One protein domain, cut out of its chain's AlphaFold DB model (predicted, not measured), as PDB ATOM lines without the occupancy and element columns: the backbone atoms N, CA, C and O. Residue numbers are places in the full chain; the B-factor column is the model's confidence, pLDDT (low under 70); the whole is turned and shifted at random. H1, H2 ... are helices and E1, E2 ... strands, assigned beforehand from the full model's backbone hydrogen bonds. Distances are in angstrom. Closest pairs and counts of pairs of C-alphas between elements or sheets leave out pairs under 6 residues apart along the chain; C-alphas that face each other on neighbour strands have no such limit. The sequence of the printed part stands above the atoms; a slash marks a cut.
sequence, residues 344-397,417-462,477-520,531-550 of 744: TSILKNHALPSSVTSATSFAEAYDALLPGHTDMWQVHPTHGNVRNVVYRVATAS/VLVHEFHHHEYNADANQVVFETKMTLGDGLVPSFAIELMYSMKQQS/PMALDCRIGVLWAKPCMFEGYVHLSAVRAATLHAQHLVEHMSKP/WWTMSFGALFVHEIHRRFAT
ATOM      1  N   THR A 344     122.311  51.512 161.595       86.31
ATOM      2  CA  THR A 344     121.964  52.053 160.282       86.31
ATOM      3  C   THR A 344     123.233  52.229 159.450       86.31
ATOM      4  O   THR A 344     124.201  52.847 159.891       86.31
ATOM      5  N   SER A 345     123.248  51.678 158.234       88.75
ATOM      6  CA  SER A 345     124.359  51.856 157.293       88.75
ATOM      7  C   SER A 345     124.248  53.221 156.614       88.75
ATOM      8  O   SER A 345     123.239  53.498 155.972       88.75
ATOM      9  N   ILE A 346     125.292  54.043 156.721       90.00
ATOM     10  CA  ILE A 346     125.377  55.374 156.099       90.00
ATOM     11  C   ILE A 346     126.149  55.296 154.782       90.00
ATOM     12  O   ILE A 346     125.649  55.699 153.736       90.00
ATOM     13  N   LEU A 347     127.351  54.717 154.823       86.00
ATOM     14  CA  LEU A 347     128.173  54.432 153.647       86.00
ATOM     15  C   LEU A 347     128.432  52.932 153.574       86.00
ATOM     16  O   LEU A 347     128.640  52.284 154.603       86.00
ATOM     17  N   LYS A 348     128.430  52.394 152.354       85.62
ATOM     18  CA  LYS A 348     128.750  50.994 152.083       85.62
ATOM     19  C   LYS A 348     129.699  50.909 150.897       85.62
ATOM     20  O   LYS A 348     129.332  51.313 149.795       85.62
ATOM     21  N   ASN A 349     130.884  50.356 151.125       80.62
ATOM     22  CA  ASN A 349     131.958  50.180 150.155       80.62
ATOM     23  C   ASN A 349     132.267  51.460 149.362       80.62
ATOM     24  O   ASN A 349     132.483  51.401 148.151       80.62
ATOM     25  N   HIS A 350     132.257  52.623 150.021       82.38
ATOM     26  CA  HIS A 350     132.546  53.882 149.345       82.38
ATOM     27  C   HIS A 350     134.026  53.916 148.950       82.38
ATOM     28  O   HIS A 350     134.893  53.870 149.822       82.38
ATOM     29  N   ALA A 351     134.319  53.946 147.650       80.62
ATOM     30  CA  ALA A 351     135.689  53.942 147.151       80.62
ATOM     31  C   ALA A 351     136.393  55.257 147.514       80.62
ATOM     32  O   ALA A 351     135.895  56.338 147.203       80.62
ATOM     33  N   LEU A 352     137.549  55.154 148.165       76.75
ATOM     34  CA  LEU A 352     138.382  56.301 148.507       76.75
ATOM     35  C   LEU A 352     139.314  56.663 147.335       76.75
ATOM     36  O   LEU A 352     139.679  55.788 146.542       76.75
ATOM     37  N   PRO A 353     139.723  57.940 147.213       70.19
ATOM     38  CA  PRO A 353     140.698  58.364 146.212       70.19
ATOM     39  C   PRO A 353     142.022  57.604 146.339       70.19
ATOM     40  O   PRO A 353     142.440  57.235 147.436       70.19
ATOM     41  N   SER A 354     142.747  57.456 145.226       63.81
ATOM     42  CA  SER A 354     144.036  56.745 145.183       63.81
ATOM     43  C   SER A 354     145.155  57.402 146.005       63.81
ATOM     44  O   SER A 354     146.218  56.810 146.163       63.81
ATOM     45  N   SER A 355     144.942  58.624 146.508       59.62
ATOM     46  CA  SER A 355     145.838  59.323 147.437       59.62
ATOM     47  C   SER A 355     145.750  58.808 148.878       59.62
ATOM     48  O   SER A 355     146.673  59.044 149.654       59.62
ATOM     49  N   VAL A 356     144.669  58.112 149.250       64.06
ATOM     50  CA  VAL A 356     144.482  57.558 150.598       64.06
ATOM     51  C   VAL A 356     145.069  56.153 150.639       64.06
ATOM     52  O   VAL A 356     144.429  55.176 150.253       64.06
ATOM     53  N   THR A 357     146.313  56.058 151.092       61.41
ATOM     54  CA  THR A 357     147.095  54.813 151.060       61.41
ATOM     55  C   THR A 357     147.238  54.147 152.428       61.41
ATOM     56  O   THR A 357     147.816  53.065 152.520       61.41
ATOM     57  N   SER A 358     146.740  54.771 153.506       64.44
ATOM     58  CA  SER A 358     147.011  54.301 154.869       64.44
ATOM     59  C   SER A 358     145.887  54.550 155.881       64.44
ATOM     60  O   SER A 358     145.111  55.501 155.792       64.44
ATOM     61  N   ALA A 359     145.876  53.717 156.922       62.59
ATOM     62  CA  ALA A 359     145.108  53.914 158.150       62.59
ATOM     63  C   ALA A 359     145.364  55.277 158.812       62.59
ATOM     64  O   ALA A 359     144.459  55.929 159.329       62.59
ATOM     65  N   THR A 360     146.625  55.707 158.782       64.56
ATOM     66  CA  THR A 360     147.115  56.932 159.414       64.56
ATOM     67  C   THR A 360     146.504  58.185 158.801       64.56
ATOM     68  O   THR A 360     146.091  59.063 159.553       64.56
ATOM     69  N   SER A 361     146.318  58.221 157.475       67.56
ATOM     70  CA  SER A 361     145.654  59.348 156.802       67.56
ATOM     71  C   SER A 361     144.192  59.537 157.220       67.56
ATOM     72  O   SER A 361     143.692  60.657 157.200       67.56
ATOM     73  N   PHE A 362     143.503  58.470 157.633       74.06
ATOM     74  CA  PHE A 362     142.131  58.577 158.133       74.06
ATOM     75  C   PHE A 362     142.076  59.123 159.554       74.06
ATOM     76  O   PHE A 362     141.275  60.009 159.825       74.06
ATOM     77  N   ALA A 363     142.940  58.634 160.448       71.00
ATOM     78  CA  ALA A 363     143.010  59.151 161.813       71.00
ATOM     79  C   ALA A 363     143.376  60.646 161.822       71.00
ATOM     80  O   ALA A 363     142.770  61.419 162.551       71.00
ATOM     81  N   GLU A 364     144.304  61.064 160.957       73.00
ATOM     82  CA  GLU A 364     144.674  62.476 160.787       73.00
ATOM     83  C   GLU A 364     143.527  63.317 160.212       73.00
ATOM     84  O   GLU A 364     143.291  64.431 160.676       73.00
ATOM     85  N   ALA A 365     142.780  62.786 159.237       75.69
ATOM     86  CA  ALA A 365     141.609  63.467 158.693       75.69
ATOM     87  C   ALA A 365     140.469  63.586 159.715       75.69
ATOM     88  O   ALA A 365     139.791  64.608 159.740       75.69
ATOM     89  N   TYR A 366     140.273  62.576 160.566       80.06
ATOM     90  CA  TYR A 366     139.305  62.629 161.662       80.06
ATOM     91  C   TYR A 366     139.739  63.652 162.719       80.06
ATOM     92  O   TYR A 366     138.941  64.487 163.136       80.06
ATOM     93  N   ASP A 367     141.014  63.636 163.115       77.25
ATOM     94  CA  ASP A 367     141.573  64.564 164.106       77.25
ATOM     95  C   ASP A 367     141.475  66.027 163.657       77.25
ATOM     96  O   ASP A 367     141.256  66.905 164.488       77.25
ATOM     97  N   ALA A 368     141.565  66.293 162.352       75.56
ATOM     98  CA  ALA A 368     141.384  67.631 161.791       75.56
ATOM     99  C   ALA A 368     139.948  68.180 161.933       75.56
ATOM    100  O   ALA A 368     139.754  69.394 161.871       75.56
ATOM    101  N   LEU A 369     138.949  67.305 162.117       76.88
ATOM    102  CA  LEU A 369     137.551  67.688 162.346       76.88
ATOM    103  C   LEU A 369     137.228  67.885 163.837       76.88
ATOM    104  O   LEU A 369     136.162  68.408 164.161       76.88
ATOM    105  N   LEU A 370     138.125  67.488 164.744       75.00
ATOM    106  CA  LEU A 370     137.952  67.657 166.187       75.00
ATOM    107  C   LEU A 370     138.379  69.063 166.655       75.00
ATOM    108  O   LEU A 370     139.222  69.709 166.027       75.00
ATOM    109  N   PRO A 371     137.821  69.566 167.772       68.69
ATOM    110  CA  PRO A 371     138.251  70.832 168.355       68.69
ATOM    111  C   PRO A 371     139.708  70.781 168.828       68.69
ATOM    112  O   PRO A 371     140.230  69.732 169.204       68.69
ATOM    113  N   GLY A 372     140.362  71.946 168.813       54.53
ATOM    114  CA  GLY A 372     141.803  72.113 169.023       54.53
ATOM    115  C   GLY A 372     142.295  71.912 170.459       54.53
ATOM    116  O   GLY A 372     142.993  72.782 170.952       54.53
ATOM    117  N   HIS A 373     141.946  70.797 171.103       53.59
ATOM    118  CA  HIS A 373     142.534  70.241 172.327       53.59
ATOM    119  C   HIS A 373     142.186  68.742 172.370       53.59
ATOM    120  O   HIS A 373     141.126  68.361 172.860       53.59
ATOM    121  N   THR A 374     143.034  67.886 171.794       59.84
ATOM    122  CA  THR A 374     142.804  66.434 171.769       59.84
ATOM    123  C   THR A 374     143.595  65.739 172.872       59.84
ATOM    124  O   THR A 374     144.803  65.942 173.008       59.84
ATOM    125  N   ASP A 375     142.922  64.894 173.655       63.34
ATOM    126  CA  ASP A 375     143.605  64.037 174.622       63.34
ATOM    127  C   ASP A 375     144.484  63.008 173.902       63.34
ATOM    128  O   ASP A 375     144.161  62.500 172.819       63.34
ATOM    129  N   MET A 376     145.607  62.673 174.535       68.56
ATOM    130  CA  MET A 376     146.538  61.666 174.031       68.56
ATOM    131  C   MET A 376     145.887  60.277 174.008       68.56
ATOM    132  O   MET A 376     145.181  59.897 174.943       68.56
ATOM    133  N   TRP A 377     146.176  59.495 172.964       73.50
ATOM    134  CA  TRP A 377     145.795  58.082 172.894       73.50
ATOM    135  C   TRP A 377     146.423  57.284 174.042       73.50
ATOM    136  O   TRP A 377     147.612  57.421 174.333       73.50
ATOM    137  N   GLN A 378     145.620  56.429 174.666       75.25
ATOM    138  CA  GLN A 378     146.000  55.539 175.760       75.25
ATOM    139  C   GLN A 378     145.732  54.089 175.351       75.25
ATOM    140  O   GLN A 378     144.808  53.809 174.592       75.25
ATOM    141  N   VAL A 379     146.531  53.153 175.863       68.94
ATOM    142  CA  VAL A 379     146.320  51.719 175.629       68.94
ATOM    143  C   VAL A 379     145.477  51.156 176.773       68.94
ATOM    144  O   VAL A 379     145.938  51.086 177.912       68.94
ATOM    145  N   HIS A 380     144.245  50.761 176.472       67.00
ATOM    146  CA  HIS A 380     143.322  50.099 177.383       67.00
ATOM    147  C   HIS A 380     143.477  48.572 177.301       67.00
ATOM    148  O   HIS A 380     143.537  48.019 176.201       67.00
ATOM    149  N   PRO A 381     143.484  47.852 178.438       59.59
ATOM    150  CA  PRO A 381     143.720  46.409 178.464       59.59
ATOM    151  C   PRO A 381     142.655  45.586 177.730       59.59
ATOM    152  O   PRO A 381     142.970  44.509 177.233       59.59
ATOM    153  N   THR A 382     141.410  46.067 177.653       65.81
ATOM    154  CA  THR A 382     140.313  45.351 176.969       65.81
ATOM    155  C   THR A 382     139.968  45.912 175.596       65.81
ATOM    156  O   THR A 382     139.454  45.178 174.764       65.81
ATOM    157  N   HIS A 383     140.223  47.202 175.367       62.38
ATOM    158  CA  HIS A 383     139.695  47.949 174.219       62.38
ATOM    159  C   HIS A 383     140.818  48.512 173.343       62.38
ATOM    160  O   HIS A 383     140.586  49.422 172.569       62.38
ATOM    161  N   GLY A 384     142.061  48.046 173.494       72.25
ATOM    162  CA  GLY A 384     143.173  48.508 172.662       72.25
ATOM    163  C   GLY A 384     143.420  50.016 172.774       72.25
ATOM    164  O   GLY A 384     143.461  50.564 173.872       72.25
ATOM    165  N   ASN A 385     143.627  50.702 171.650       76.81
ATOM    166  CA  ASN A 385     143.916  52.137 171.662       76.81
ATOM    167  C   ASN A 385     142.629  52.948 171.825       76.81
ATOM    168  O   ASN A 385     141.769  52.937 170.942       76.81
ATOM    169  N   VAL A 386     142.543  53.716 172.910       79.06
ATOM    170  CA  VAL A 386     141.385  54.551 173.243       79.06
ATOM    171  C   VAL A 386     141.779  55.987 173.590       79.06
ATOM    172  O   VAL A 386     142.905  56.256 174.004       79.06
ATOM    173  N   ARG A 387     140.842  56.925 173.459       81.25
ATOM    174  CA  ARG A 387     140.935  58.276 174.043       81.25
ATOM    175  C   ARG A 387     139.542  58.827 174.329       81.25
ATOM    176  O   ARG A 387     138.569  58.365 173.740       81.25
ATOM    177  N   ASN A 388     139.447  59.814 175.208       79.06
ATOM    178  CA  ASN A 388     138.224  60.574 175.451       79.06
ATOM    179  C   ASN A 388     138.436  61.988 174.910       79.06
ATOM    180  O   ASN A 388     139.525  62.519 175.040       79.06
ATOM    181  N   VAL A 389     137.446  62.582 174.260       79.12
ATOM    182  CA  VAL A 389     137.519  63.967 173.791       79.12
ATOM    183  C   VAL A 389     136.302  64.687 174.333       79.12
ATOM    184  O   VAL A 389     135.170  64.273 174.087       79.12
ATOM    185  N   VAL A 390     136.541  65.759 175.085       74.19
ATOM    186  CA  VAL A 390     135.484  66.530 175.737       74.19
ATOM    187  C   VAL A 390     135.514  67.957 175.227       74.19
ATOM    188  O   VAL A 390     136.546  68.623 175.291       74.19
ATOM    189  N   TYR A 391     134.386  68.434 174.713       72.38
ATOM    190  CA  TYR A 391     134.280  69.782 174.165       72.38
ATOM    191  C   TYR A 391     132.858  70.327 174.279       72.38
ATOM    192  O   TYR A 391     131.900  69.572 174.415       72.38
ATOM    193  N   ARG A 392     132.710  71.656 174.249       70.50
ATOM    194  CA  ARG A 392     131.411  72.328 174.374       70.50
ATOM    195  C   ARG A 392     130.943  72.846 173.017       70.50
ATOM    196  O   ARG A 392     131.707  73.487 172.299       70.50
ATOM    197  N   VAL A 393     129.677  72.599 172.694       68.81
ATOM    198  CA  VAL A 393     129.020  73.068 171.468       68.81
ATOM    199  C   VAL A 393     128.010  74.151 171.833       68.81
ATOM    200  O   VAL A 393     127.122  73.922 172.653       68.81
ATOM    201  N   ALA A 394     128.130  75.338 171.238       63.47
ATOM    202  CA  ALA A 394     127.159  76.410 171.448       63.47
ATOM    203  C   ALA A 394     125.807  76.058 170.808       63.47
ATOM    204  O   ALA A 394     125.753  75.620 169.658       63.47
ATOM    205  N   THR A 395     124.709  76.289 171.527       55.97
ATOM    206  CA  THR A 395     123.357  76.209 170.961       55.97
ATOM    207  C   THR A 395     123.016  77.545 170.312       55.97
ATOM    208  O   THR A 395     123.104  78.582 170.966       55.97
ATOM    209  N   ALA A 396     122.656  77.548 169.026       49.12
ATOM    210  CA  ALA A 396     122.266  78.775 168.336       49.12
ATOM    211  C   ALA A 396     121.034  79.393 169.021       49.12
ATOM    212  O   ALA A 396     119.988  78.749 169.107       49.12
ATOM    213  N   SER A 397     121.149  80.633 169.502       38.59
ATOM    214  CA  SER A 397     119.999  81.409 169.969       38.59
ATOM    215  C   SER A 397     119.030  81.634 168.810       38.59
ATOM    216  O   SER A 397     119.464  81.868 167.686       38.59
ATOM    217  N   VAL A 417     126.134  72.869 175.107       64.56
ATOM    218  CA  VAL A 417     126.042  71.448 175.457       64.56
ATOM    219  C   VAL A 417     127.443  70.859 175.536       64.56
ATOM    220  O   VAL A 417     128.241  71.023 174.606       64.56
ATOM    221  N   LEU A 418     127.754  70.172 176.633       68.50
ATOM    222  CA  LEU A 418     128.998  69.421 176.755       68.50
ATOM    223  C   LEU A 418     128.893  68.117 175.949       68.50
ATOM    224  O   LEU A 418     127.906  67.398 176.039       68.50
ATOM    225  N   VAL A 419     129.902  67.787 175.154       73.62
ATOM    226  CA  VAL A 419     129.971  66.552 174.364       73.62
ATOM    227  C   VAL A 419     131.165  65.740 174.840       73.62
ATOM    228  O   VAL A 419     132.272  66.268 174.933       73.62
ATOM    229  N   HIS A 420     130.941  64.455 175.103       78.69
ATOM    230  CA  HIS A 420     131.981  63.463 175.355       78.69
ATOM    231  C   HIS A 420     132.017  62.468 174.192       78.69
ATOM    232  O   HIS A 420     131.027  61.781 173.943       78.69
ATOM    233  N   GLU A 421     133.151  62.373 173.503       84.44
ATOM    234  CA  GLU A 421     133.417  61.377 172.465       84.44
ATOM    235  C   GLU A 421     134.532  60.430 172.911       84.44
ATOM    236  O   GLU A 421     135.710  60.789 172.973       84.44
ATOM    237  N   PHE A 422     134.165  59.186 173.197       83.88
ATOM    238  CA  PHE A 422     135.105  58.101 173.425       83.88
ATOM    239  C   PHE A 422     135.486  57.502 172.079       83.88
ATOM    240  O   PHE A 422     134.624  57.032 171.342       83.88
ATOM    241  N   HIS A 423     136.772  57.496 171.767       85.38
ATOM    242  CA  HIS A 423     137.308  56.932 170.541       85.38
ATOM    243  C   HIS A 423     138.028  55.624 170.830       85.38
ATOM    244  O   HIS A 423     138.769  55.529 171.809       85.38
ATOM    245  N   HIS A 424     137.856  54.665 169.934       85.00
ATOM    246  CA  HIS A 424     138.539  53.384 169.889       85.00
ATOM    247  C   HIS A 424     139.031  53.152 168.456       85.00
ATOM    248  O   HIS A 424     138.314  53.447 167.499       85.00
ATOM    249  N   HIS A 425     140.253  52.649 168.281       81.50
ATOM    250  CA  HIS A 425     140.666  52.139 166.978       81.50
ATOM    251  C   HIS A 425     141.455  50.837 167.076       81.50
ATOM    252  O   HIS A 425     142.325  50.670 167.934       81.50
ATOM    253  N   GLU A 426     141.208  49.963 166.106       80.00
ATOM    254  CA  GLU A 426     141.882  48.681 165.951       80.00
ATOM    255  C   GLU A 426     142.431  48.551 164.526       80.00
ATOM    256  O   GLU A 426     141.754  48.865 163.539       80.00
ATOM    257  N   TYR A 427     143.676  48.085 164.418       75.12
ATOM    258  CA  TYR A 427     144.286  47.726 163.143       75.12
ATOM    259  C   TYR A 427     144.406  46.211 163.037       75.12
ATOM    260  O   TYR A 427     145.182  45.587 163.761       75.12
ATOM    261  N   ASN A 428     143.671  45.635 162.092       73.75
ATOM    262  CA  ASN A 428     143.795  44.234 161.736       73.75
ATOM    263  C   ASN A 428     144.773  44.106 160.561       73.75
ATOM    264  O   ASN A 428     144.427  44.394 159.410       73.75
ATOM    265  N   ALA A 429     145.999  43.682 160.875       67.88
ATOM    266  CA  ALA A 429     147.074  43.515 159.902       67.88
ATOM    267  C   ALA A 429     146.767  42.423 158.861       67.88
ATOM    268  O   ALA A 429     147.093  42.599 157.688       67.88
ATOM    269  N   ASP A 430     146.091  41.342 159.262       65.75
ATOM    270  CA  ASP A 430     145.790  40.198 158.390       65.75
ATOM    271  C   ASP A 430     144.727  40.542 157.336       65.75
ATOM    272  O   ASP A 430     144.795  40.094 156.192       65.75
ATOM    273  N   ALA A 431     143.751  41.374 157.709       63.91
ATOM    274  CA  ALA A 431     142.675  41.827 156.827       63.91
ATOM    275  C   ALA A 431     142.962  43.176 156.140       63.91
ATOM    276  O   ALA A 431     142.102  43.681 155.415       63.91
ATOM    277  N   ASN A 432     144.130  43.779 156.407       71.19
ATOM    278  CA  ASN A 432     144.467  45.172 156.092       71.19
ATOM    279  C   ASN A 432     143.276  46.126 156.309       71.19
ATOM    280  O   ASN A 432     142.864  46.889 155.426       71.19
ATOM    281  N   GLN A 433     142.675  45.999 157.491       76.38
ATOM    282  CA  GLN A 433     141.454  46.685 157.880       76.38
ATOM    283  C   GLN A 433     141.724  47.574 159.086       76.38
ATOM    284  O   GLN A 433     142.372  47.168 160.049       76.38
ATOM    285  N   VAL A 434     141.154  48.772 159.050       78.31
ATOM    286  CA  VAL A 434     141.125  49.693 160.185       78.31
ATOM    287  C   VAL A 434     139.683  49.855 160.606       78.31
ATOM    288  O   VAL A 434     138.833  50.185 159.775       78.31
ATOM    289  N   VAL A 435     139.413  49.641 161.884       83.00
ATOM    290  CA  VAL A 435     138.125  49.968 162.485       83.00
ATOM    291  C   VAL A 435     138.343  51.147 163.418       83.00
ATOM    292  O   VAL A 435     139.262  51.135 164.234       83.00
ATOM    293  N   PHE A 436     137.531  52.182 163.246       85.19
ATOM    294  CA  PHE A 436     137.506  53.356 164.101       85.19
ATOM    295  C   PHE A 436     136.096  53.521 164.648       85.19
ATOM    296  O   PHE A 436     135.127  53.605 163.889       85.19
ATOM    297  N   GLU A 437     135.987  53.567 165.962       86.81
ATOM    298  CA  GLU A 437     134.732  53.606 166.687       86.81
ATOM    299  C   GLU A 437     134.684  54.825 167.584       86.81
ATOM    300  O   GLU A 437     135.624  55.132 168.313       86.81
ATOM    301  N   THR A 438     133.547  55.498 167.540       87.00
ATOM    302  CA  THR A 438     133.235  56.647 168.371       87.00
ATOM    303  C   THR A 438     131.978  56.320 169.154       87.00
ATOM    304  O   THR A 438     130.938  56.027 168.566       87.00
ATOM    305  N   LYS A 439     132.049  56.397 170.480       86.44
ATOM    306  CA  LYS A 439     130.880  56.402 171.358       86.44
ATOM    307  C   LYS A 439     130.710  57.808 171.910       86.44
ATOM    308  O   LYS A 439     131.588  58.305 172.607       86.44
ATOM    309  N   MET A 440     129.594  58.447 171.597       85.25
ATOM    310  CA  MET A 440     129.300  59.817 171.991       85.25
ATOM    311  C   MET A 440     128.183  59.867 173.035       85.25
ATOM    312  O   MET A 440     127.154  59.201 172.893       85.25
ATOM    313  N   THR A 441     128.368  60.711 174.047       76.94
ATOM    314  CA  THR A 441     127.364  61.061 175.062       76.94
ATOM    315  C   THR A 441     127.352  62.575 175.281       76.94
ATOM    316  O   THR A 441     128.402  63.210 175.217       76.94
ATOM    317  N   LEU A 442     126.189  63.166 175.562       66.06
ATOM    318  CA  LEU A 442     126.075  64.594 175.887       66.06
ATOM    319  C   LEU A 442     126.140  64.795 177.404       66.06
ATOM    320  O   LEU A 442     125.342  64.192 178.102       66.06
ATOM    321  N   GLY A 443     127.044  65.628 177.913       51.66
ATOM    322  CA  GLY A 443     127.030  66.103 179.298       51.66
ATOM    323  C   GLY A 443     125.985  67.207 179.504       51.66
ATOM    324  O   GLY A 443     125.616  67.885 178.549       51.66
ATOM    325  N   ASP A 444     125.535  67.377 180.753       46.31
ATOM    326  CA  ASP A 444     124.504  68.331 181.226       46.31
ATOM    327  C   ASP A 444     123.053  67.806 181.332       46.31
ATOM    328  O   ASP A 444     122.092  68.485 180.990       46.31
ATOM    329  N   GLY A 445     122.864  66.617 181.917       39.03
ATOM    330  CA  GLY A 445     121.562  66.214 182.488       39.03
ATOM    331  C   GLY A 445     120.668  65.327 181.613       39.03
ATOM    332  O   GLY A 445     119.644  64.856 182.093       39.03
ATOM    333  N   LEU A 446     121.077  65.019 180.377       36.81
ATOM    334  CA  LEU A 446     120.461  63.962 179.548       36.81
ATOM    335  C   LEU A 446     121.166  62.592 179.668       36.81
ATOM    336  O   LEU A 446     120.745  61.615 179.046       36.81
ATOM    337  N   VAL A 447     122.224  62.487 180.481       35.97
ATOM    338  CA  VAL A 447     122.876  61.205 180.805       35.97
ATOM    339  C   VAL A 447     122.132  60.587 181.991       35.97
ATOM    340  O   VAL A 447     122.167  61.182 183.066       35.97
ATOM    341  N   PRO A 448     121.452  59.434 181.827       50.41
ATOM    342  CA  PRO A 448     121.909  58.303 181.026       50.41
ATOM    343  C   PRO A 448     120.832  57.763 180.066       50.41
ATOM    344  O   PRO A 448     120.595  56.564 180.051       50.41
ATOM    345  N   SER A 449     120.140  58.592 179.280       54.81
ATOM    346  CA  SER A 449     119.047  58.056 178.446       54.81
ATOM    347  C   SER A 449     119.550  57.340 177.188       54.81
ATOM    348  O   SER A 449     119.000  56.300 176.826       54.81
ATOM    349  N   PHE A 450     120.617  57.841 176.547       65.94
ATOM    350  CA  PHE A 450     121.183  57.224 175.344       65.94
ATOM    351  C   PHE A 450     122.672  57.504 175.114       65.94
ATOM    352  O   PHE A 450     123.230  58.481 175.610       65.94
ATOM    353  N   ALA A 451     123.299  56.651 174.306       78.44
ATOM    354  CA  ALA A 451     124.631  56.841 173.739       78.44
ATOM    355  C   ALA A 451     124.581  56.611 172.224       78.44
ATOM    356  O   ALA A 451     123.804  55.788 171.739       78.44
ATOM    357  N   ILE A 452     125.408  57.326 171.465       85.06
ATOM    358  CA  ILE A 452     125.459  57.185 170.006       85.06
ATOM    359  C   ILE A 452     126.777  56.533 169.613       85.06
ATOM    360  O   ILE A 452     127.846  57.011 169.975       85.06
ATOM    361  N   GLU A 453     126.693  55.444 168.860       89.75
ATOM    362  CA  GLU A 453     127.834  54.687 168.357       89.75
ATOM    363  C   GLU A 453     128.010  54.952 166.866       89.75
ATOM    364  O   GLU A 453     127.139  54.615 166.066       89.75
ATOM    365  N   LEU A 454     129.150  55.505 166.477       91.44
ATOM    366  CA  LEU A 454     129.549  55.710 165.091       91.44
ATOM    367  C   LEU A 454     130.759  54.825 164.797       91.44
ATOM    368  O   LEU A 454     131.762  54.881 165.497       91.44
ATOM    369  N   MET A 455     130.672  54.003 163.756       90.56
ATOM    370  CA  MET A 455     131.728  53.073 163.370       90.56
ATOM    371  C   MET A 455     132.117  53.301 161.915       90.56
ATOM    372  O   MET A 455     131.302  53.124 161.004       90.56
ATOM    373  N   TYR A 456     133.387  53.621 161.707       89.06
ATOM    374  CA  TYR A 456     134.038  53.631 160.410       89.06
ATOM    375  C   TYR A 456     134.886  52.376 160.247       89.06
ATOM    376  O   TYR A 456     135.674  52.020 161.118       89.06
ATOM    377  N   SER A 457     134.745  51.701 159.112       87.38
ATOM    378  CA  SER A 457     135.591  50.565 158.757       87.38
ATOM    379  C   SER A 457     136.217  50.830 157.404       87.38
ATOM    380  O   SER A 457     135.515  50.915 156.397       87.38
ATOM    381  N   MET A 458     137.540  50.909 157.374       84.19
ATOM    382  CA  MET A 458     138.301  51.049 156.147       84.19
ATOM    383  C   MET A 458     138.930  49.714 155.775       84.19
ATOM    384  O   MET A 458     139.614  49.103 156.594       84.19
ATOM    385  N   LYS A 459     138.697  49.257 154.547       83.69
ATOM    386  CA  LYS A 459     139.196  47.972 154.044       83.69
ATOM    387  C   LYS A 459     139.851  48.150 152.692       83.69
ATOM    388  O   LYS A 459     139.321  48.855 151.835       83.69
ATOM    389  N   GLN A 460     140.956  47.456 152.475       76.50
ATOM    390  CA  GLN A 460     141.540  47.357 151.148       76.50
ATOM    391  C   GLN A 460     140.656  46.486 150.245       76.50
ATOM    392  O   GLN A 460     140.297  45.366 150.614       76.50
ATOM    393  N   GLN A 461     140.274  46.989 149.069       70.06
ATOM    394  CA  GLN A 461     139.509  46.186 148.117       70.06
ATOM    395  C   GLN A 461     140.421  45.188 147.399       70.06
ATOM    396  O   GLN A 461     141.531  45.520 146.978       70.06
ATOM    397  N   SER A 462     139.926  43.964 147.210       61.78
ATOM    398  CA  SER A 462     140.587  42.981 146.354       61.78
ATOM    399  C   SER A 462     140.567  43.473 144.907       61.78
ATOM    400  O   SER A 462     139.504  43.783 144.369       61.78
ATOM    401  N   PRO A 477     142.720  50.078 145.754       68.00
ATOM    402  CA  PRO A 477     141.900  51.145 146.324       68.00
ATOM    403  C   PRO A 477     141.321  50.752 147.692       68.00
ATOM    404  O   PRO A 477     140.920  49.605 147.913       68.00
ATOM    405  N   MET A 478     141.254  51.717 148.609       76.94
ATOM    406  CA  MET A 478     140.608  51.552 149.913       76.94
ATOM    407  C   MET A 478     139.104  51.828 149.801       76.94
ATOM    408  O   MET A 478     138.667  52.668 149.015       76.94
ATOM    409  N   ALA A 479     138.305  51.136 150.605       83.44
ATOM    410  CA  ALA A 479     136.874  51.361 150.742       83.44
ATOM    411  C   ALA A 479     136.519  51.749 152.173       83.44
ATOM    412  O   ALA A 479     137.061  51.177 153.119       83.44
ATOM    413  N   LEU A 480     135.582  52.684 152.311       86.56
ATOM    414  CA  LEU A 480     135.052  53.148 153.585       86.56
ATOM    415  C   LEU A 480     133.603  52.680 153.773       86.56
ATOM    416  O   LEU A 480     132.723  52.961 152.954       86.56
ATOM    417  N   ASP A 481     133.365  52.017 154.897       87.94
ATOM    418  CA  ASP A 481     132.045  51.752 155.453       87.94
ATOM    419  C   ASP A 481     131.799  52.691 156.638       87.94
ATOM    420  O   ASP A 481     132.700  52.927 157.441       87.94
ATOM    421  N   CYS A 482     130.568  53.184 156.776       91.00
ATOM    422  CA  CYS A 482     130.132  53.981 157.925       91.00
ATOM    423  C   CYS A 482     128.798  53.438 158.435       91.00
ATOM    424  O   CYS A 482     127.849  53.280 157.657       91.00
ATOM    425  N   ARG A 483     128.719  53.150 159.735       91.19
ATOM    426  CA  ARG A 483     127.499  52.688 160.406       91.19
ATOM    427  C   ARG A 483     127.270  53.486 161.676       91.19
ATOM    428  O   ARG A 483     128.224  53.799 162.374       91.19
ATOM    429  N   ILE A 484     126.007  53.744 161.991       91.62
ATOM    430  CA  ILE A 484     125.609  54.435 163.214       91.62
ATOM    431  C   ILE A 484     124.534  53.659 163.963       91.62
ATOM    432  O   ILE A 484     123.605  53.141 163.348       91.62
ATOM    433  N   GLY A 485     124.654  53.577 165.279       85.38
ATOM    434  CA  GLY A 485     123.641  53.039 166.176       85.38
ATOM    435  C   GLY A 485     123.359  54.019 167.306       85.38
ATOM    436  O   GLY A 485     124.218  54.815 167.676       85.38
ATOM    437  N   VAL A 486     122.151  53.954 167.855       80.81
ATOM    438  CA  VAL A 486     121.809  54.644 169.100       80.81
ATOM    439  C   VAL A 486     121.446  53.576 170.115       80.81
ATOM    440  O   VAL A 486     120.574  52.746 169.862       80.81
ATOM    441  N   LEU A 487     122.159  53.575 171.231       76.62
ATOM    442  CA  LEU A 487     121.851  52.768 172.395       76.62
ATOM    443  C   LEU A 487     120.962  53.575 173.327       76.62
ATOM    444  O   LEU A 487     121.315  54.698 173.670       76.62
ATOM    445  N   TRP A 488     119.905  52.951 173.827       66.38
ATOM    446  CA  TRP A 488     119.039  53.504 174.860       66.38
ATOM    447  C   TRP A 488     119.273  52.765 176.171       66.38
ATOM    448  O   TRP A 488     119.193  51.538 176.200       66.38
ATOM    449  N   ALA A 489     119.569  53.491 177.250       59.16
ATOM    450  CA  ALA A 489     119.636  52.884 178.581       59.16
ATOM    451  C   ALA A 489     118.243  52.800 179.230       59.16
ATOM    452  O   ALA A 489     117.994  51.897 180.026       59.16
ATOM    453  N   LYS A 490     117.329  53.709 178.857       51.72
ATOM    454  CA  LYS A 490     115.893  53.657 179.165       51.72
ATOM    455  C   LYS A 490     115.085  54.035 177.912       51.72
ATOM    456  O   LYS A 490     115.551  54.901 177.166       51.72
ATOM    457  N   PRO A 491     113.904  53.428 177.679       49.81
ATOM    458  CA  PRO A 491     113.017  53.840 176.597       49.81
ATOM    459  C   PRO A 491     112.668  55.325 176.711       49.81
ATOM    460  O   PRO A 491     112.390  55.808 177.811       49.81
ATOM    461  N   CYS A 492     112.682  56.051 175.598       51.78
ATOM    462  CA  CYS A 492     112.404  57.484 175.591       51.78
ATOM    463  C   CYS A 492     111.445  57.867 174.456       51.78
ATOM    464  O   CYS A 492     111.414  57.261 173.391       51.78
ATOM    465  N   MET A 493     110.663  58.924 174.651       51.72
ATOM    466  CA  MET A 493     109.676  59.321 173.644       51.72
ATOM    467  C   MET A 493     110.290  60.012 172.422       51.72
ATOM    468  O   MET A 493     109.609  60.191 171.427       51.72
ATOM    469  N   PHE A 494     111.555  60.429 172.474       59.31
ATOM    470  CA  PHE A 494     112.227  61.123 171.368       59.31
ATOM    471  C   PHE A 494     113.165  60.204 170.579       59.31
ATOM    472  O   PHE A 494     114.001  60.691 169.812       59.31
ATOM    473  N   GLU A 495     113.049  58.884 170.758       64.44
ATOM    474  CA  GLU A 495     113.945  57.895 170.157       64.44
ATOM    475  C   GLU A 495     114.084  58.064 168.643       64.44
ATOM    476  O   GLU A 495     115.201  58.105 168.115       64.44
ATOM    477  N   GLY A 496     112.956  58.242 167.947       65.31
ATOM    478  CA  GLY A 496     112.933  58.432 166.500       65.31
ATOM    479  C   GLY A 496     113.646  59.714 166.066       65.31
ATOM    480  O   GLY A 496     114.403  59.715 165.090       65.31
ATOM    481  N   TYR A 497     113.458  60.798 166.818       66.31
ATOM    482  CA  TYR A 497     114.074  62.095 166.542       66.31
ATOM    483  C   TYR A 497     115.578  62.086 166.806       66.31
ATOM    484  O   TYR A 497     116.343  62.564 165.969       66.31
ATOM    485  N   VAL A 498     116.015  61.492 167.918       73.19
ATOM    486  CA  VAL A 498     117.438  61.336 168.243       73.19
ATOM    487  C   VAL A 498     118.128  60.452 167.211       73.19
ATOM    488  O   VAL A 498     119.167  60.842 166.679       73.19
ATOM    489  N   HIS A 499     117.530  59.312 166.852       77.12
ATOM    490  CA  HIS A 499     118.086  58.422 165.834       77.12
ATOM    491  C   HIS A 499     118.188  59.111 164.464       77.12
ATOM    492  O   HIS A 499     119.216  59.016 163.792       77.12
ATOM    493  N   LEU A 500     117.161  59.857 164.047       78.62
ATOM    494  CA  LEU A 500     117.190  60.599 162.786       78.62
ATOM    495  C   LEU A 500     118.261  61.700 162.779       78.62
ATOM    496  O   LEU A 500     118.955  61.865 161.771       78.62
ATOM    497  N   SER A 501     118.405  62.436 163.884       78.81
ATOM    498  CA  SER A 501     119.443  63.459 164.038       78.81
ATOM    499  C   SER A 501     120.839  62.844 164.007       78.81
ATOM    500  O   SER A 501     121.712  63.340 163.297       78.81
ATOM    501  N   ALA A 502     121.028  61.710 164.685       83.69
ATOM    502  CA  ALA A 502     122.265  60.940 164.678       83.69
ATOM    503  C   ALA A 502     122.640  60.492 163.254       83.69
ATOM    504  O   ALA A 502     123.747  60.763 162.790       83.69
ATOM    505  N   VAL A 503     121.697  59.899 162.511       85.75
ATOM    506  CA  VAL A 503     121.892  59.475 161.112       85.75
ATOM    507  C   VAL A 503     122.306  60.637 160.210       85.75
ATOM    508  O   VAL A 503     123.221  60.495 159.395       85.75
ATOM    509  N   ARG A 504     121.662  61.800 160.344       84.06
ATOM    510  CA  ARG A 504     121.987  62.991 159.543       84.06
ATOM    511  C   ARG A 504     123.352  63.565 159.891       84.06
ATOM    512  O   ARG A 504     124.132  63.826 158.978       84.06
ATOM    513  N   ALA A 505     123.660  63.680 161.180       85.75
ATOM    514  CA  ALA A 505     124.968  64.113 161.649       85.75
ATOM    515  C   ALA A 505     126.079  63.183 161.144       85.75
ATOM    516  O   ALA A 505     127.060  63.658 160.582       85.75
ATOM    517  N   ALA A 506     125.890  61.863 161.228       88.69
ATOM    518  CA  ALA A 506     126.849  60.888 160.709       88.69
ATOM    519  C   ALA A 506     127.003  60.945 159.187       88.69
ATOM    520  O   ALA A 506     128.101  60.749 158.671       88.69
ATOM    521  N   THR A 507     125.916  61.224 158.464       88.06
ATOM    522  CA  THR A 507     125.954  61.406 157.007       88.06
ATOM    523  C   THR A 507     126.805  62.617 156.634       88.06
ATOM    524  O   THR A 507     127.707  62.485 155.810       88.06
ATOM    525  N   LEU A 508     126.562  63.768 157.269       85.75
ATOM    526  CA  LEU A 508     127.339  64.991 157.044       85.75
ATOM    527  C   LEU A 508     128.801  64.807 157.465       85.75
ATOM    528  O   LEU A 508     129.706  65.094 156.687       85.75
ATOM    529  N   HIS A 509     129.038  64.233 158.646       89.12
ATOM    530  CA  HIS A 509     130.383  63.954 159.143       89.12
ATOM    531  C   HIS A 509     131.166  63.046 158.181       89.12
ATOM    532  O   HIS A 509     132.302  63.343 157.821       89.12
ATOM    533  N   ALA A 510     130.544  61.966 157.690       86.94
ATOM    534  CA  ALA A 510     131.176  61.071 156.724       86.94
ATOM    535  C   ALA A 510     131.499  61.772 155.391       86.94
ATOM    536  O   ALA A 510     132.546  61.498 154.806       86.94
ATOM    537  N   GLN A 511     130.638  62.682 154.923       85.31
ATOM    538  CA  GLN A 511     130.898  63.487 153.724       85.31
ATOM    539  C   GLN A 511     132.100  64.420 153.921       85.31
ATOM    540  O   GLN A 511     133.005  64.415 153.087       85.31
ATOM    541  N   HIS A 512     132.153  65.151 155.040       83.94
ATOM    542  CA  HIS A 512     133.281  66.030 155.365       83.94
ATOM    543  C   HIS A 512     134.598  65.261 155.499       83.94
ATOM    544  O   HIS A 512     135.627  65.701 154.987       83.94
ATOM    545  N   LEU A 513     134.558  64.077 156.113       83.19
ATOM    546  CA  LEU A 513     135.726  63.218 156.272       83.19
ATOM    547  C   LEU A 513     136.267  62.726 154.920       83.19
ATOM    548  O   LEU A 513     137.471  62.800 154.669       83.19
ATOM    549  N   VAL A 514     135.390  62.267 154.020       82.56
ATOM    550  CA  VAL A 514     135.775  61.857 152.657       82.56
ATOM    551  C   VAL A 514     136.332  63.037 151.860       82.56
ATOM    552  O   VAL A 514     137.350  62.892 151.178       82.56
ATOM    553  N   GLU A 515     135.712  64.213 151.963       80.38
ATOM    554  CA  GLU A 515     136.187  65.423 151.293       80.38
ATOM    555  C   GLU A 515     137.587  65.827 151.785       80.38
ATOM    556  O   GLU A 515     138.461  66.127 150.969       80.38
ATOM    557  N   HIS A 516     137.828  65.778 153.100       76.75
ATOM    558  CA  HIS A 516     139.126  66.099 153.694       76.75
ATOM    559  C   HIS A 516     140.218  65.122 153.236       76.75
ATOM    560  O   HIS A 516     141.298  65.544 152.829       76.75
ATOM    561  N   MET A 517     139.919  63.820 153.205       76.31
ATOM    562  CA  MET A 517     140.847  62.800 152.697       76.31
ATOM    563  C   MET A 517     141.146  62.931 151.191       76.31
ATOM    564  O   MET A 517     142.159  62.419 150.712       76.31
ATOM    565  N   SER A 518     140.280  63.610 150.432       71.56
ATOM    566  CA  SER A 518     140.417  63.782 148.980       71.56
ATOM    567  C   SER A 518     141.284  64.978 148.569       71.56
ATOM    568  O   SER A 518     141.641  65.091 147.395       71.56
ATOM    569  N   LYS A 519     141.631  65.882 149.497       67.31
ATOM    570  CA  LYS A 519     142.411  67.094 149.201       67.31
ATOM    571  C   LYS A 519     143.923  66.820 149.364       67.31
ATOM    572  O   LYS A 519     144.360  66.488 150.461       67.31
ATOM    573  N   PRO A 520     144.749  66.941 148.304       52.31
ATOM    574  CA  PRO A 520     146.194  66.708 148.392       52.31
ATOM    575  C   PRO A 520     146.889  67.776 149.255       52.31
ATOM    576  O   PRO A 520     146.592  68.963 149.136       52.31
ATOM    577  N   TRP A 531     136.418  74.542 161.132       54.00
ATOM    578  CA  TRP A 531     136.307  73.097 160.823       54.00
ATOM    579  C   TRP A 531     135.820  72.237 161.994       54.00
ATOM    580  O   TRP A 531     135.160  71.229 161.770       54.00
ATOM    581  N   TRP A 532     136.039  72.660 163.239       53.94
ATOM    582  CA  TRP A 532     135.555  71.944 164.426       53.94
ATOM    583  C   TRP A 532     134.022  71.979 164.581       53.94
ATOM    584  O   TRP A 532     133.457  71.132 165.274       53.94
ATOM    585  N   THR A 533     133.322  72.900 163.900       61.34
ATOM    586  CA  THR A 533     131.848  72.871 163.802       61.34
ATOM    587  C   THR A 533     131.344  71.693 162.959       61.34
ATOM    588  O   THR A 533     130.156  71.379 163.004       61.34
ATOM    589  N   MET A 534     132.247  71.011 162.244       72.19
ATOM    590  CA  MET A 534     131.990  69.790 161.478       72.19
ATOM    591  C   MET A 534     132.335  68.513 162.258       72.19
ATOM    592  O   MET A 534     132.267  67.428 161.683       72.19
ATOM    593  N   SER A 535     132.698  68.618 163.545       83.38
ATOM    594  CA  SER A 535     132.825  67.453 164.431       83.38
ATOM    595  C   SER A 535     131.490  66.717 164.549       83.38
ATOM    596  O   SER A 535     130.415  67.316 164.443       83.38
ATOM    597  N   PHE A 536     131.546  65.403 164.770       85.50
ATOM    598  CA  PHE A 536     130.341  64.581 164.846       85.50
ATOM    599  C   PHE A 536     129.365  65.081 165.922       85.50
ATOM    600  O   PHE A 536     128.183  65.284 165.630       85.50
ATOM    601  N   GLY A 537     129.856  65.356 167.131       81.56
ATOM    602  CA  GLY A 537     129.037  65.907 168.201       81.56
ATOM    603  C   GLY A 537     128.500  67.307 167.937       81.56
ATOM    604  O   GLY A 537     127.334  67.553 168.242       81.56
ATOM    605  N   ALA A 538     129.261  68.206 167.302       79.25
ATOM    606  CA  ALA A 538     128.728  69.514 166.912       79.25
ATOM    607  C   ALA A 538     127.598  69.394 165.877       79.25
ATOM    608  O   ALA A 538     126.546  70.015 166.040       79.25
ATOM    609  N   LEU A 539     127.776  68.546 164.858       82.81
ATOM    610  CA  LEU A 539     126.748  68.267 163.853       82.81
ATOM    611  C   LEU A 539     125.501  67.631 164.475       82.81
ATOM    612  O   LEU A 539     124.380  67.982 164.102       82.81
ATOM    613  N   PHE A 540     125.679  66.723 165.439       82.31
ATOM    614  CA  PHE A 540     124.567  66.112 166.159       82.31
ATOM    615  C   PHE A 540     123.814  67.124 167.020       82.31
ATOM    616  O   PHE A 540     122.593  67.215 166.895       82.31
ATOM    617  N   VAL A 541     124.519  67.902 167.850       73.00
ATOM    618  CA  VAL A 541     123.920  68.952 168.690       73.00
ATOM    619  C   VAL A 541     123.199  69.983 167.822       73.00
ATOM    620  O   VAL A 541     122.092  70.402 168.153       73.00
ATOM    621  N   HIS A 542     123.765  70.349 166.673       73.69
ATOM    622  CA  HIS A 542     123.107  71.257 165.743       73.69
ATOM    623  C   HIS A 542     121.847  70.645 165.116       73.69
ATOM    624  O   HIS A 542     120.809  71.301 165.094       73.69
ATOM    625  N   GLU A 543     121.890  69.397 164.634       74.56
ATOM    626  CA  GLU A 543     120.716  68.757 164.023       74.56
ATOM    627  C   GLU A 543     119.618  68.499 165.061       74.56
ATOM    628  O   GLU A 543     118.454  68.793 164.786       74.56
ATOM    629  N   ILE A 544     119.951  68.025 166.267       69.62
ATOM    630  CA  ILE A 544     118.952  67.843 167.326       69.62
ATOM    631  C   ILE A 544     118.374  69.197 167.746       69.62
ATOM    632  O   ILE A 544     117.158  69.356 167.734       69.62
ATOM    633  N   HIS A 545     119.202  70.220 167.981       63.72
ATOM    634  CA  HIS A 545     118.709  71.552 168.324       63.72
ATOM    635  C   HIS A 545     117.845  72.136 167.205       63.72
ATOM    636  O   HIS A 545     116.776  72.669 167.470       63.72
ATOM    637  N   ARG A 546     118.235  71.974 165.936       62.50
ATOM    638  CA  ARG A 546     117.416  72.365 164.786       62.50
ATOM    639  C   ARG A 546     116.057  71.676 164.818       62.50
ATOM    640  O   ARG A 546     115.055  72.341 164.597       62.50
ATOM    641  N   ARG A 547     115.984  70.380 165.130       59.28
ATOM    642  CA  ARG A 547     114.707  69.651 165.223       59.28
ATOM    643  C   ARG A 547     113.816  70.111 166.372       59.28
ATOM    644  O   ARG A 547     112.600  70.074 166.204       59.28
ATOM    645  N   PHE A 548     114.406  70.548 167.480       56.59
ATOM    646  CA  PHE A 548     113.674  71.071 168.633       56.59
ATOM    647  C   PHE A 548     113.312  72.565 168.490       56.59
ATOM    648  O   PHE A 548     112.236  72.958 168.919       56.59
ATOM    649  N   ALA A 549     114.150  73.384 167.845       46.19
ATOM    650  CA  ALA A 549     113.972  74.838 167.716       46.19
ATOM    651  C   ALA A 549     113.263  75.270 166.420       46.19
ATOM    652  O   ALA A 549     112.521  76.246 166.397       46.19
ATOM    653  N   THR A 550     113.494  74.556 165.318       44.22
ATOM    654  CA  THR A 550     112.811  74.749 164.031       44.22
ATOM    655  C   THR A 550     112.373  73.387 163.507       44.22
ATOM    656  O   THR A 550     113.046  72.803 162.647       44.22
TER     657      THR A 550
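AT A GLANCE: This is residues 344 to 397, 417 to 462, 477 to 520 and 531 to 550 of the 744 residues of an uncharacterized protein of Aphanomyces invadans (UniProt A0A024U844). One twisted sheet of seven strands makes a wall, and three helices, H1, H2 and H4, cover one of its faces, while no named helix lies on the other face. The long H2 runs along E7, H4 packs on H2 where the sheet curls round H4, and the short H1 packs on residues 513 to 517 of H2. The printed part has 164 residues with seven named strands and four named helices, in the order E1 H1 E2 E3 E4 E5 E6 E7 H2 H3 H4. The sheet runs E1, E7, E6, E5, E4, E3, E2, all antiparallel, and the class is mixed, helices and strands, in two layers, with helices on one face of a sheet. The whole is compact, with a radius of gyration of the C-alphas of 15.8 A, and its outline is rounded, spanning 44 by 36 by 30 A.

HOW THE PARTS SIT: E1, residues 344 to 351, is an edge strand and is antiparallel to E7, residues 478 to 488, with N 344 and O 484 2.7 A apart. E7 is antiparallel to E6, residues 450 to 460, with N 483 and O 455 at 2.9 A. E4, residues 417 to 428, E5, residues 433 to 443, and E6 form a meander, each strand the antiparallel neighbour of the one before; E4 and E5 are a hairpin, and so are E5 and E6. N 437 and O 424 are 2.8 A apart, as are N 454 and O 438. E3, residues 384 to 394, is antiparallel to E4, with N 389 and O 421 at 2.8 A. E2, residues 378 to 380, is the other edge strand and makes a hairpin with E3, where N 380 and O 384 are 2.7 A apart. H1, residues 359 to 367, is on the sheet at a height of 10.0 A, over E5 and E6, and runs along the strands, at 14 degrees to E5 on the local plane. H2, residues 495 to 518, is on the same face at a height of 8.6 A, over E7 and only just over E1, on which 3 of its C-alphas fall; the closest C-alphas of H2 and E7 are those of His 499 and Val 486, 6.2 A apart. H2 touches H1 with residues 513 to 517 alone, at a steep tilt of 61 degrees, opposite ways; the closest C-alphas are those of Ala 365 and Met 517, 6.1 A apart. H4, residues 536 to 549, is on that face too, and the sheet curls round it. H4 touches H2 at a steep tilt of 42 degrees, opposite ways, with the C-alphas of Phe 540 and Ala 505 closest at 4.9 A. H3, residues 531 to 534, is not on the sheet and is close to but not clearly touching H2, with the C-alphas of Met 534 and His 509 closest at 6.5 A. In H1, H2 and H4 every O i to N i+4 pair is within hydrogen-bond range; H3 is too short for such a pair.

IN THESE COORDINATES: E1, residues 344 to 351, begins with C-alpha 344 at (121.964, 52.053, 160.282). H1 holds residues 359 to 367, and E2 residues 378 to 380. E3, 384 to 394, is 32.2 A long; E4, 417 to 428, 35.3 A; E5, 433 to 443, 32.3 A; E6, 450 to 460, 33.1 A; E7, 478 to 488, 33.0 A. H2, 495 to 518, is 34.4 A long and begins with C-alpha 495 at (113.945, 57.895, 170.157). After H3, 531 to 534, H4, 536 to 549, is 19.5 A long and ends with C-alpha 549 at (113.972, 74.838, 167.716).

THE WHOLE: The two C-alphas farthest apart are those of Ser 397 and Asp 430, at 50.0 A. Residues 398 to 416, 463 to 476 and 521 to 530 are not printed, with C-alpha gaps of 12.9 A, 8.3 A and 17.1 A. Of the links that are printed whole, none is long. The mean pLDDT of the printed part is 72.6, and 62 residues are under 70, among them 354 to 361, 442 to 450, 488 to 497 and 544 to 550.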